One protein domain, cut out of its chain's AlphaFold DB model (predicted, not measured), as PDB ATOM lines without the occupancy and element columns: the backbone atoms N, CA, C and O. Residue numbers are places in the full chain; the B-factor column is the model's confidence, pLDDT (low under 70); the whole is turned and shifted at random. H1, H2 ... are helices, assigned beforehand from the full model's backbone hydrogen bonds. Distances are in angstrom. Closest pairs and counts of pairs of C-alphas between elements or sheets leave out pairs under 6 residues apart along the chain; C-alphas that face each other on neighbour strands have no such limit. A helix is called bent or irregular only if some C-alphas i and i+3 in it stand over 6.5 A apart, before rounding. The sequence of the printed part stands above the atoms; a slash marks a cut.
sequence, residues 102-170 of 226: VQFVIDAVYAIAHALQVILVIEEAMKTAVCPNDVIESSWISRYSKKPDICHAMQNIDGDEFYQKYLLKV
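What this domain is: This is residues 102 to 170 of the 226 residues of the protein "ANF_receptor domain-containing protein" of Angiostrongylus cantonensis (UniProt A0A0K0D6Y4). What would one see first? One long helix, H1, is the backbone of the model: its start, residues 102 to 109, sticks out, H4 packs across residues 111 to 119, and short H2 turns off near its other end. A long loop, residues 131 to 151, swings out from H2 and folds back to little H3, with residues 142 to 147 sticking out. How is it made up? The 69 printed residues hold four named helices, H1 H2 H3 H4 along the chain, and no named strand: all helix. It is only just compact, close to loose, with a radius of gyration of the C-alphas of 13.1 A and spans of 39 by 29 by 19 A.

Where its parts are: Where is the longest helix? H1, residues 102 to 121, runs 27.0 A from C-alpha 102 at (66.685, 12.595, 75.615) to C-alpha 121 at (86.337, 26.910, 63.892). Where are the others? H2 is residues 124 to 130, 10.7 A, and H3 residues 152 to 155, 5.3 A. H4, residues 159 to 169, is 14.5 A long and ends at C-alpha 169 (88.741, 14.191, 70.953); it is only just irregular, with C-alphas 165 and 168 6.7 A apart.

How they stand to each other: What touches H1? H4 touches residues 111 to 119 of H1 alone, the closest C-alphas being those of Ala 115 and Leu 167, 5.1 A apart; their lines are only just about perpendicular, at 73 degrees. Where are H2 and H3? H2 is close to H1 but not clearly touching, about perpendicular at 89 degrees, with the closest C-alphas, those of Leu 120 and Lys 127, 7.9 A apart. H3 is close to H2 but not clearly touching, at 6.1 A between the closest C-alphas, those of Val 130 and Ala 153, and is apart from H1 and H4. Are the helix backbones in order? In H1 every O i to N i+4 pair is within hydrogen-bond range, in H4 5 of 7, in H2 1 of 3 beside 1 of 4 O i to N i+3 pairs; H3 is too short for an O i to N i+4 pair.

The domain as a whole: How large is it? The C-alphas farthest apart, those of Val 102 and Asn 133, are 41.0 A apart. How is it linked? The printed part has no cut; the link H2 to H3 is long, with 21 residues, and those from H1 to H2 and H3 to H4 are tight. Where is confidence low? Residues 119 to 151 and 153 to 154 are under 70, and the mean pLDDT of the printed part is 70.9.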
ATOM      1  N   VAL A 102      66.634  11.457  76.550       90.31
ATOM      2  CA  VAL A 102      66.685  12.595  75.615       90.31
ATOM      3  C   VAL A 102      68.008  13.354  75.714       90.31
ATOM      4  O   VAL A 102      68.558  13.758  74.688       90.31
ATOM      5  N   GLN A 103      68.559  13.499  76.923       86.88
ATOM      6  CA  GLN A 103      69.853  14.149  77.121       86.88
ATOM      7  C   GLN A 103      70.958  13.488  76.288       86.88
ATOM      8  O   GLN A 103      71.726  14.190  75.642       86.88
ATOM      9  N   PHE A 104      71.023  12.154  76.248       89.50
ATOM     10  CA  PHE A 104      72.064  11.439  75.506       89.50
ATOM     11  C   PHE A 104      71.942  11.646  73.995       89.50
ATOM     12  O   PHE A 104      72.953  11.756  73.303       89.50
ATOM     13  N   VAL A 105      70.714  11.755  73.480       93.31
ATOM     14  CA  VAL A 105      70.468  12.070  72.065       93.31
ATOM     15  C   VAL A 105      70.954  13.482  71.742       93.31
ATOM     16  O   VAL A 105      71.642  13.687  70.743       93.31
ATOM     17  N   ILE A 106      70.637  14.451  72.604       91.19
ATOM     18  CA  ILE A 106      71.103  15.833  72.462       91.19
ATOM     19  C   ILE A 106      72.633  15.869  72.523       91.19
ATOM     20  O   ILE A 106      73.259  16.421  71.621       91.19
ATOM     21  N   ASP A 107      73.240  15.214  73.508       88.62
ATOM     22  CA  ASP A 107      74.693  15.164  73.693       88.62
ATOM     23  C   ASP A 107      75.404  14.547  72.487       88.62
ATOM     24  O   ASP A 107      76.424  15.075  72.050       88.62
ATOM     25  N   ALA A 108      74.846  13.494  71.886       91.94
ATOM     26  CA  ALA A 108      75.394  12.889  70.675       91.94
ATOM     27  C   ALA A 108      75.365  13.855  69.478       91.94
ATOM     28  O   ALA A 108      76.363  13.996  68.765       91.94
ATOM     29  N   VAL A 109      74.251  14.568  69.271       93.75
ATOM     30  CA  VAL A 109      74.139  15.572  68.199       93.75
ATOM     31  C   VAL A 109      75.105  16.731  68.443       93.75
ATOM     32  O   VAL A 109      75.792  17.159  67.515       93.75
ATOM     33  N   TYR A 110      75.212  17.208  69.685       89.38
ATOM     34  CA  TYR A 110      76.160  18.258  70.056       89.38
ATOM     35  C   TYR A 110      77.612  17.799  69.922       89.38
ATOM     36  O   TYR A 110      78.440  18.591  69.484       89.38
ATOM     37  N   ALA A 111      77.938  16.538  70.211       89.62
ATOM     38  CA  ALA A 111      79.281  15.999  70.009       89.62
ATOM     39  C   ALA A 111      79.686  16.046  68.531       89.62
ATOM     40  O   ALA A 111      80.770  16.526  68.203       89.62
ATOM     41  N   ILE A 112      78.792  15.627  67.631       91.31
ATOM     42  CA  ILE A 112      79.024  15.706  66.183       91.31
ATOM     43  C   ILE A 112      79.115  17.168  65.737       91.31
ATOM     44  O   ILE A 112      80.032  17.529  64.999       91.31
ATOM     45  N   ALA A 113      78.206  18.026  66.208       87.31
ATOM     46  CA  ALA A 113      78.221  19.447  65.888       87.31
ATOM     47  C   ALA A 113      79.519  20.113  66.353       87.31
ATOM     48  O   ALA A 113      80.093  20.881  65.594       87.31
ATOM     49  N   HIS A 114      80.022  19.786  67.544       83.50
ATOM     50  CA  HIS A 114      81.297  20.280  68.050       83.50
ATOM     51  C   HIS A 114      82.493  19.689  67.300       83.50
ATOM     52  O   HIS A 114      83.443  20.421  67.060       83.50
ATOM     53  N   ALA A 115      82.465  18.424  66.869       84.94
ATOM     54  CA  ALA A 115      83.513  17.852  66.016       84.94
ATOM     55  C   ALA A 115      83.594  18.580  64.666       84.94
ATOM     56  O   ALA A 115      84.673  18.979  64.232       84.94
ATOM     57  N   LEU A 116      82.444  18.813  64.028       83.06
ATOM     58  CA  LEU A 116      82.352  19.600  62.798       83.06
ATOM     59  C   LEU A 116      82.740  21.053  63.048       83.06
ATOM     60  O   LEU A 116      83.471  21.636  62.259       83.06
ATOM     61  N   GLN A 117      82.302  21.630  64.165       78.00
ATOM     62  CA  GLN A 117      82.687  22.969  64.575       78.00
ATOM     63  C   GLN A 117      84.190  23.051  64.783       78.00
ATOM     64  O   GLN A 117      84.759  24.064  64.442       78.00
ATOM     65  N   VAL A 118      84.857  22.024  65.300       74.25
ATOM     66  CA  VAL A 118      86.314  22.021  65.408       74.25
ATOM     67  C   VAL A 118      86.954  22.100  64.023       74.25
ATOM     68  O   VAL A 118      87.844  22.915  63.831       74.25
ATOM     69  N   ILE A 119      86.460  21.338  63.048       69.69
ATOM     70  CA  ILE A 119      86.941  21.408  61.657       69.69
ATOM     71  C   ILE A 119      86.666  22.790  61.045       69.69
ATOM     72  O   ILE A 119      87.466  23.294  60.265       69.69
ATOM     73  N   LEU A 120      85.535  23.400  61.409       63.00
ATOM     74  CA  LEU A 120      85.102  24.704  60.912       63.00
ATOM     75  C   LEU A 120      85.782  25.893  61.636       63.00
ATOM     76  O   LEU A 120      86.038  26.908  61.004       63.00
ATOM     77  N   VAL A 121      86.039  25.801  62.950       55.81
ATOM     78  CA  VAL A 121      86.337  26.910  63.892       55.81
ATOM     79  C   VAL A 121      87.710  26.811  64.559       55.81
ATOM     80  O   VAL A 121      88.247  27.854  64.923       55.81
ATOM     81  N   ILE A 122      88.318  25.630  64.710       47.41
ATOM     82  CA  ILE A 122      89.757  25.557  65.017       47.41
ATOM     83  C   ILE A 122      90.471  25.687  63.674       47.41
ATOM     84  O   ILE A 122      90.494  24.746  62.899       47.41
ATOM     85  N   GLU A 123      91.047  26.788  63.230       45.34
ATOM     86  CA  GLU A 123      91.317  28.149  63.691       45.34
ATOM     87  C   GLU A 123      91.454  28.944  62.369       45.34
ATOM     88  O   GLU A 123      91.531  28.348  61.285       45.34
ATOM     89  N   GLU A 124      91.645  30.262  62.408       49.09
ATOM     90  CA  GLU A 124      92.272  30.978  61.279       49.09
ATOM     91  C   GLU A 124      93.529  30.251  60.720       49.09
ATOM     92  O   GLU A 124      93.840  30.391  59.540       49.09
ATOM     93  N   ALA A 125      94.190  29.403  61.526       48.72
ATOM     94  CA  ALA A 125      95.329  28.552  61.171       48.72
ATOM     95  C   ALA A 125      95.014  27.258  60.383       48.72
ATOM     96  O   ALA A 125      95.920  26.700  59.768       48.72
ATOM     97  N   MET A 126      93.771  26.756  60.387       48.19
ATOM     98  CA  MET A 126      93.389  25.536  59.651       48.19
ATOM     99  C   MET A 126      92.477  25.821  58.454       48.19
ATOM    100  O   MET A 126      92.436  25.011  57.526       48.19
ATOM    101  N   LYS A 127      91.872  27.021  58.374       50.25
ATOM    102  CA  LYS A 127      91.355  27.553  57.099       50.25
ATOM    103  C   LYS A 127      92.452  27.506  56.033       50.25
ATOM    104  O   LYS A 127      92.188  27.070  54.926       50.25
ATOM    105  N   THR A 128      93.699  27.819  56.378       49.41
ATOM    106  CA  THR A 128      94.857  27.689  55.481       49.41
ATOM    107  C   THR A 128      95.302  26.246  55.204       49.41
ATOM    108  O   THR A 128      95.975  26.020  54.206       49.41
ATOM    109  N   ALA A 129      94.938  25.259  56.028       55.84
ATOM    110  CA  ALA A 129      95.328  23.857  55.830       55.84
ATOM    111  C   ALA A 129      94.278  23.043  55.055       55.84
ATOM    112  O   ALA A 129      94.631  22.242  54.194       55.84
ATOM    113  N   VAL A 130      92.992  23.257  55.348       58.91
ATOM    114  CA  VAL A 130      91.864  22.549  54.719       58.91
ATOM    115  C   VAL A 130      91.278  23.366  53.566       58.91
ATOM    116  O   VAL A 130      90.968  22.809  52.520       58.91
ATOM    117  N   CYS A 131      91.193  24.692  53.695       62.69
ATOM    118  CA  CYS A 131      90.639  25.597  52.677       62.69
ATOM    119  C   CYS A 131      91.651  26.685  52.215       62.69
ATOM    120  O   CYS A 131      91.300  27.868  52.216       62.69
ATOM    121  N   PRO A 132      92.905  26.339  51.838       57.22
ATOM    122  CA  PRO A 132      94.010  27.294  51.648       57.22
ATOM    123  C   PRO A 132      93.728  28.470  50.711       57.22
ATOM    124  O   PRO A 132      94.267  29.553  50.914       57.22
ATOM    125  N   ASN A 133      92.897  28.256  49.689       57.66
ATOM    126  CA  ASN A 133      92.687  29.195  48.586       57.66
ATOM    127  C   ASN A 133      91.262  29.759  48.533       57.66
ATOM    128  O   ASN A 133      90.840  30.242  47.483       57.66
ATOM    129  N   ASP A 134      90.490  29.644  49.617       57.97
ATOM    130  CA  ASP A 134      89.080  30.014  49.562       57.97
ATOM    131  C   ASP A 134      88.863  31.511  49.830       57.97
ATOM    132  O   ASP A 134      89.221  32.036  50.887       57.97
ATOM    133  N   VAL A 135      88.260  32.194  48.853       55.91
ATOM    134  CA  VAL A 135      88.063  33.660  48.817       55.91
ATOM    135  C   VAL A 135      86.823  34.098  49.613       55.91
ATOM    136  O   VAL A 135      86.470  35.273  49.633       55.91
ATOM    137  N   ILE A 136      86.130  33.152  50.254       55.16
ATOM    138  CA  ILE A 136      84.896  33.413  50.995       55.16
ATOM    139  C   ILE A 136      85.236  34.226  52.256       55.16
ATOM    140  O   ILE A 136      85.880  33.733  53.198       55.16
ATOM    141  N   GLU A 137      84.820  35.498  52.242       51.97
ATOM    142  CA  GLU A 137      84.866  36.408  53.387       51.97
ATOM    143  C   GLU A 137      84.078  35.826  54.570       51.97
ATOM    144  O   GLU A 137      83.147  35.038  54.419       51.97
ATOM    145  N   SER A 138      84.506  36.186  55.774       50.78
ATOM    146  CA  SER A 138      84.340  35.530  57.078       50.78
ATOM    147  C   SER A 138      82.911  35.403  57.657       50.78
ATOM    148  O   SER A 138      82.730  35.399  58.871       50.78
ATOM    149  N   SER A 139      81.890  35.192  56.826       51.88
ATOM    150  CA  SER A 139      80.490  34.948  57.209       51.88
ATOM    151  C   SER A 139      80.059  33.490  56.944       51.88
ATOM    152  O   SER A 139      78.988  33.214  56.408       51.88
ATOM    153  N   TRP A 140      80.881  32.514  57.321       55.03
ATOM    154  CA  TRP A 140      80.671  31.091  57.001       55.03
ATOM    155  C   TRP A 140      79.576  30.405  57.842       55.03
ATOM    156  O   TRP A 140      79.263  29.237  57.633       55.03
ATOM    157  N   ILE A 141      78.919  31.136  58.752       52.97
ATOM    158  CA  ILE A 141      77.695  30.699  59.437       52.97
ATOM    159  C   ILE A 141      76.746  31.897  59.579       52.97
ATOM    160  O   ILE A 141      76.553  32.452  60.663       52.97
ATOM    161  N   SER A 142      76.118  32.324  58.483       50.50
ATOM    162  CA  SER A 142      74.915  33.146  58.625       50.50
ATOM    163  C   SER A 142      73.792  32.254  59.153       50.50
ATOM    164  O   SER A 142      73.355  31.331  58.466       50.50
ATOM    165  N   ARG A 143      73.295  32.542  60.366       52.88
ATOM    166  CA  ARG A 143      72.141  31.847  60.982       52.88
ATOM    167  C   ARG A 143      70.893  31.818  60.087       52.88
ATOM    168  O   ARG A 143      69.984  31.041  60.357       52.88
ATOM    169  N   TYR A 144      70.855  32.656  59.054       54.34
ATOM    170  CA  TYR A 144      69.737  32.813  58.132       54.34
ATOM    171  C   TYR A 144      70.017  32.276  56.720       54.34
ATOM    172  O   TYR A 144      69.142  32.370  55.860       54.34
ATOM    173  N   SER A 145      71.203  31.714  56.447       54.41
ATOM    174  CA  SER A 145      71.479  31.127  55.132       54.41
ATOM    175  C   SER A 145      70.841  29.742  55.005       54.41
ATOM    176  O   SER A 145      70.992  28.890  55.880       54.41
ATOM    177  N   LYS A 146      70.145  29.495  53.887       58.16
ATOM    178  CA  LYS A 146      69.551  28.180  53.572       58.16
ATOM    179  C   LYS A 146      70.604  27.097  53.334       58.16
ATOM    180  O   LYS A 146      70.284  25.914  53.434       58.16
ATOM    181  N   LYS A 147      71.836  27.488  52.997       58.47
ATOM    182  CA  LYS A 147      72.966  26.585  52.797       58.47
ATOM    183  C   LYS A 147      74.191  27.171  53.505       58.47
ATOM    184  O   LYS A 147      74.464  28.354  53.312       58.47
ATOM    185  N   PRO A 148      74.900  26.393  54.336       61.41
ATOM    186  CA  PRO A 148      76.164  26.851  54.888       61.41
ATOM    187  C   PRO A 148      77.177  26.985  53.745       61.41
ATOM    188  O   PRO A 148      77.337  26.058  52.945       61.41
ATOM    189  N   ASP A 149      77.830  28.140  53.660       64.38
ATOM    190  CA  ASP A 149      78.912  28.374  52.708       64.38
ATOM    191  C   ASP A 149      80.169  27.674  53.235       64.38
ATOM    192  O   ASP A 149      80.923  28.215  54.042       64.38
ATOM    193  N   ILE A 150      80.326  26.411  52.832       66.38
ATOM    194  CA  ILE A 150      81.462  25.551  53.180       66.38
ATOM    195  C   ILE A 150      82.458  25.483  52.021       66.38
ATOM    196  O   ILE A 150      82.060  25.418  50.853       66.38
ATOM    197  N   CYS A 151      83.752  25.437  52.339       67.00
ATOM    198  CA  CYS A 151      84.789  25.305  51.321       67.00
ATOM    199  C   CYS A 151      84.731  23.942  50.622       67.00
ATOM    200  O   CYS A 151      84.228  22.961  51.177       67.00
ATOM    201  N   HIS A 152      85.298  23.848  49.415       70.19
ATOM    202  CA  HIS A 152      85.286  22.609  48.625       70.19
ATOM    203  C   HIS A 152      85.876  21.403  49.383       70.19
ATOM    204  O   HIS A 152      85.352  20.297  49.285       70.19
ATOM    205  N   ALA A 153      86.921  21.603  50.191       67.50
ATOM    206  CA  ALA A 153      87.524  20.527  50.980       67.50
ATOM    207  C   ALA A 153      86.607  19.987  52.093       67.50
ATOM    208  O   ALA A 153      86.747  18.840  52.498       67.50
ATOM    209  N   MET A 154      85.627  20.772  52.547       69.62
ATOM    210  CA  MET A 154      84.637  20.342  53.539       69.62
ATOM    211  C   MET A 154      83.387  19.711  52.926       69.62
ATOM    212  O   MET A 154      82.550  19.179  53.653       69.62
ATOM    213  N   GLN A 155      83.247  19.747  51.599       73.75
ATOM    214  CA  GLN A 155      82.170  19.032  50.913       73.75
ATOM    215  C   GLN A 155      82.384  17.516  50.970       73.75
ATOM    216  O   GLN A 155      81.409  16.771  50.980       73.75
ATOM    217  N   ASN A 156      83.645  17.076  51.059       76.75
ATOM    218  CA  ASN A 156      84.041  15.673  51.119       76.75
ATOM    219  C   ASN A 156      85.010  15.452  52.286       76.75
ATOM    220  O   ASN A 156      86.224  15.438  52.101       76.75
ATOM    221  N   ILE A 157      84.465  15.304  53.493       78.06
ATOM    222  CA  ILE A 157      85.253  14.978  54.686       78.06
ATOM    223  C   ILE A 157      85.478  13.462  54.724       78.06
ATOM    224  O   ILE A 157      84.517  12.695  54.648       78.06
ATOM    225  N   ASP A 158      86.732  13.035  54.872       86.12
ATOM    226  CA  ASP A 158      87.056  11.629  55.112       86.12
ATOM    227  C   ASP A 158      86.524  11.182  56.485       86.12
ATOM    228  O   ASP A 158      86.787  11.811  57.513       86.12
ATOM    229  N   GLY A 159      85.730  10.109  56.504       88.56
ATOM    230  CA  GLY A 159      85.026   9.661  57.706       88.56
ATOM    231  C   GLY A 159      85.937   9.058  58.779       88.56
ATOM    232  O   GLY A 159      85.661   9.227  59.968       88.56
ATOM    233  N   ASP A 160      87.018   8.382  58.380       91.81
ATOM    234  CA  ASP A 160      87.982   7.799  59.320       91.81
ATOM    235  C   ASP A 160      88.798   8.908  59.988       91.81
ATOM    236  O   ASP A 160      88.917   8.966  61.216       91.81
ATOM    237  N   GLU A 161      89.254   9.874  59.191       86.00
ATOM    238  CA  GLU A 161      89.904  11.072  59.695       86.00
ATOM    239  C   GLU A 161      88.973  11.872  60.617       86.00
ATOM    240  O   GLU A 161      89.385  12.258  61.718       86.00
ATOM    241  N   PHE A 162      87.714  12.078  60.205       86.44
ATOM    242  CA  PHE A 162      86.689  12.747  61.009       86.44
ATOM    243  C   PHE A 162      86.569  12.107  62.396       86.44
ATOM    244  O   PHE A 162      86.630  12.782  63.430       86.44
ATOM    245  N   TYR A 163      86.425  10.784  62.411       89.44
ATOM    246  CA  TYR A 163      86.230  10.011  63.622       89.44
ATOM    247  C   TYR A 163      87.456  10.073  64.542       89.44
ATOM    248  O   TYR A 163      87.345  10.490  65.700       89.44
ATOM    249  N   GLN A 164      88.634   9.712  64.027       90.06
ATOM    250  CA  GLN A 164      89.844   9.555  64.833       90.06
ATOM    251  C   GLN A 164      90.434  10.888  65.303       90.06
ATOM    252  O   GLN A 164      90.914  11.003  66.438       90.06
ATOM    253  N   LYS A 165      90.442  11.909  64.435       84.19
ATOM    254  CA  LYS A 165      91.096  13.186  64.749       84.19
ATOM    255  C   LYS A 165      90.186  14.147  65.494       84.19
ATOM    256  O   LYS A 165      90.707  14.900  66.318       84.19
ATOM    257  N   TYR A 166      88.878  14.107  65.239       84.12
ATOM    258  CA  TYR A 166      87.950  15.115  65.744       84.12
ATOM    259  C   TYR A 166      86.948  14.516  66.721       84.12
ATOM    260  O   TYR A 166      86.996  14.870  67.897       84.12
ATOM    261  N   LEU A 167      86.096  13.576  66.289       87.88
ATOM    262  CA  LEU A 167      84.986  13.089  67.118       87.88
ATOM    263  C   LEU A 167      85.456  12.459  68.439       87.88
ATOM    264  O   LEU A 167      84.933  12.810  69.493       87.88
ATOM    265  N   LEU A 168      86.489  11.606  68.412       88.94
ATOM    266  CA  LEU A 168      87.047  10.978  69.622       88.94
ATOM    267  C   LEU A 168      87.695  11.968  70.606       88.94
ATOM    268  O   LEU A 168      87.895  11.637  71.774       88.94
ATOM    269  N   LYS A 169      88.054  13.170  70.145       84.81
ATOM    270  CA  LYS A 169      88.741  14.191  70.953       84.81
ATOM    271  C   LYS A 169      87.817  15.321  71.398       84.81
ATOM    272  O   LYS A 169      88.271  16.208  72.124       84.81
ATOM    273  N   VAL A 170      86.546  15.304  70.991       84.69
ATOM    274  CA  VAL A 170      85.572  16.330  71.366       84.69
ATOM    275  C   VAL A 170      85.417  16.386  72.882       84.69
ATOM    276  O   VAL A 170      85.175  15.384  73.551       84.69
TER     277      VAL A 170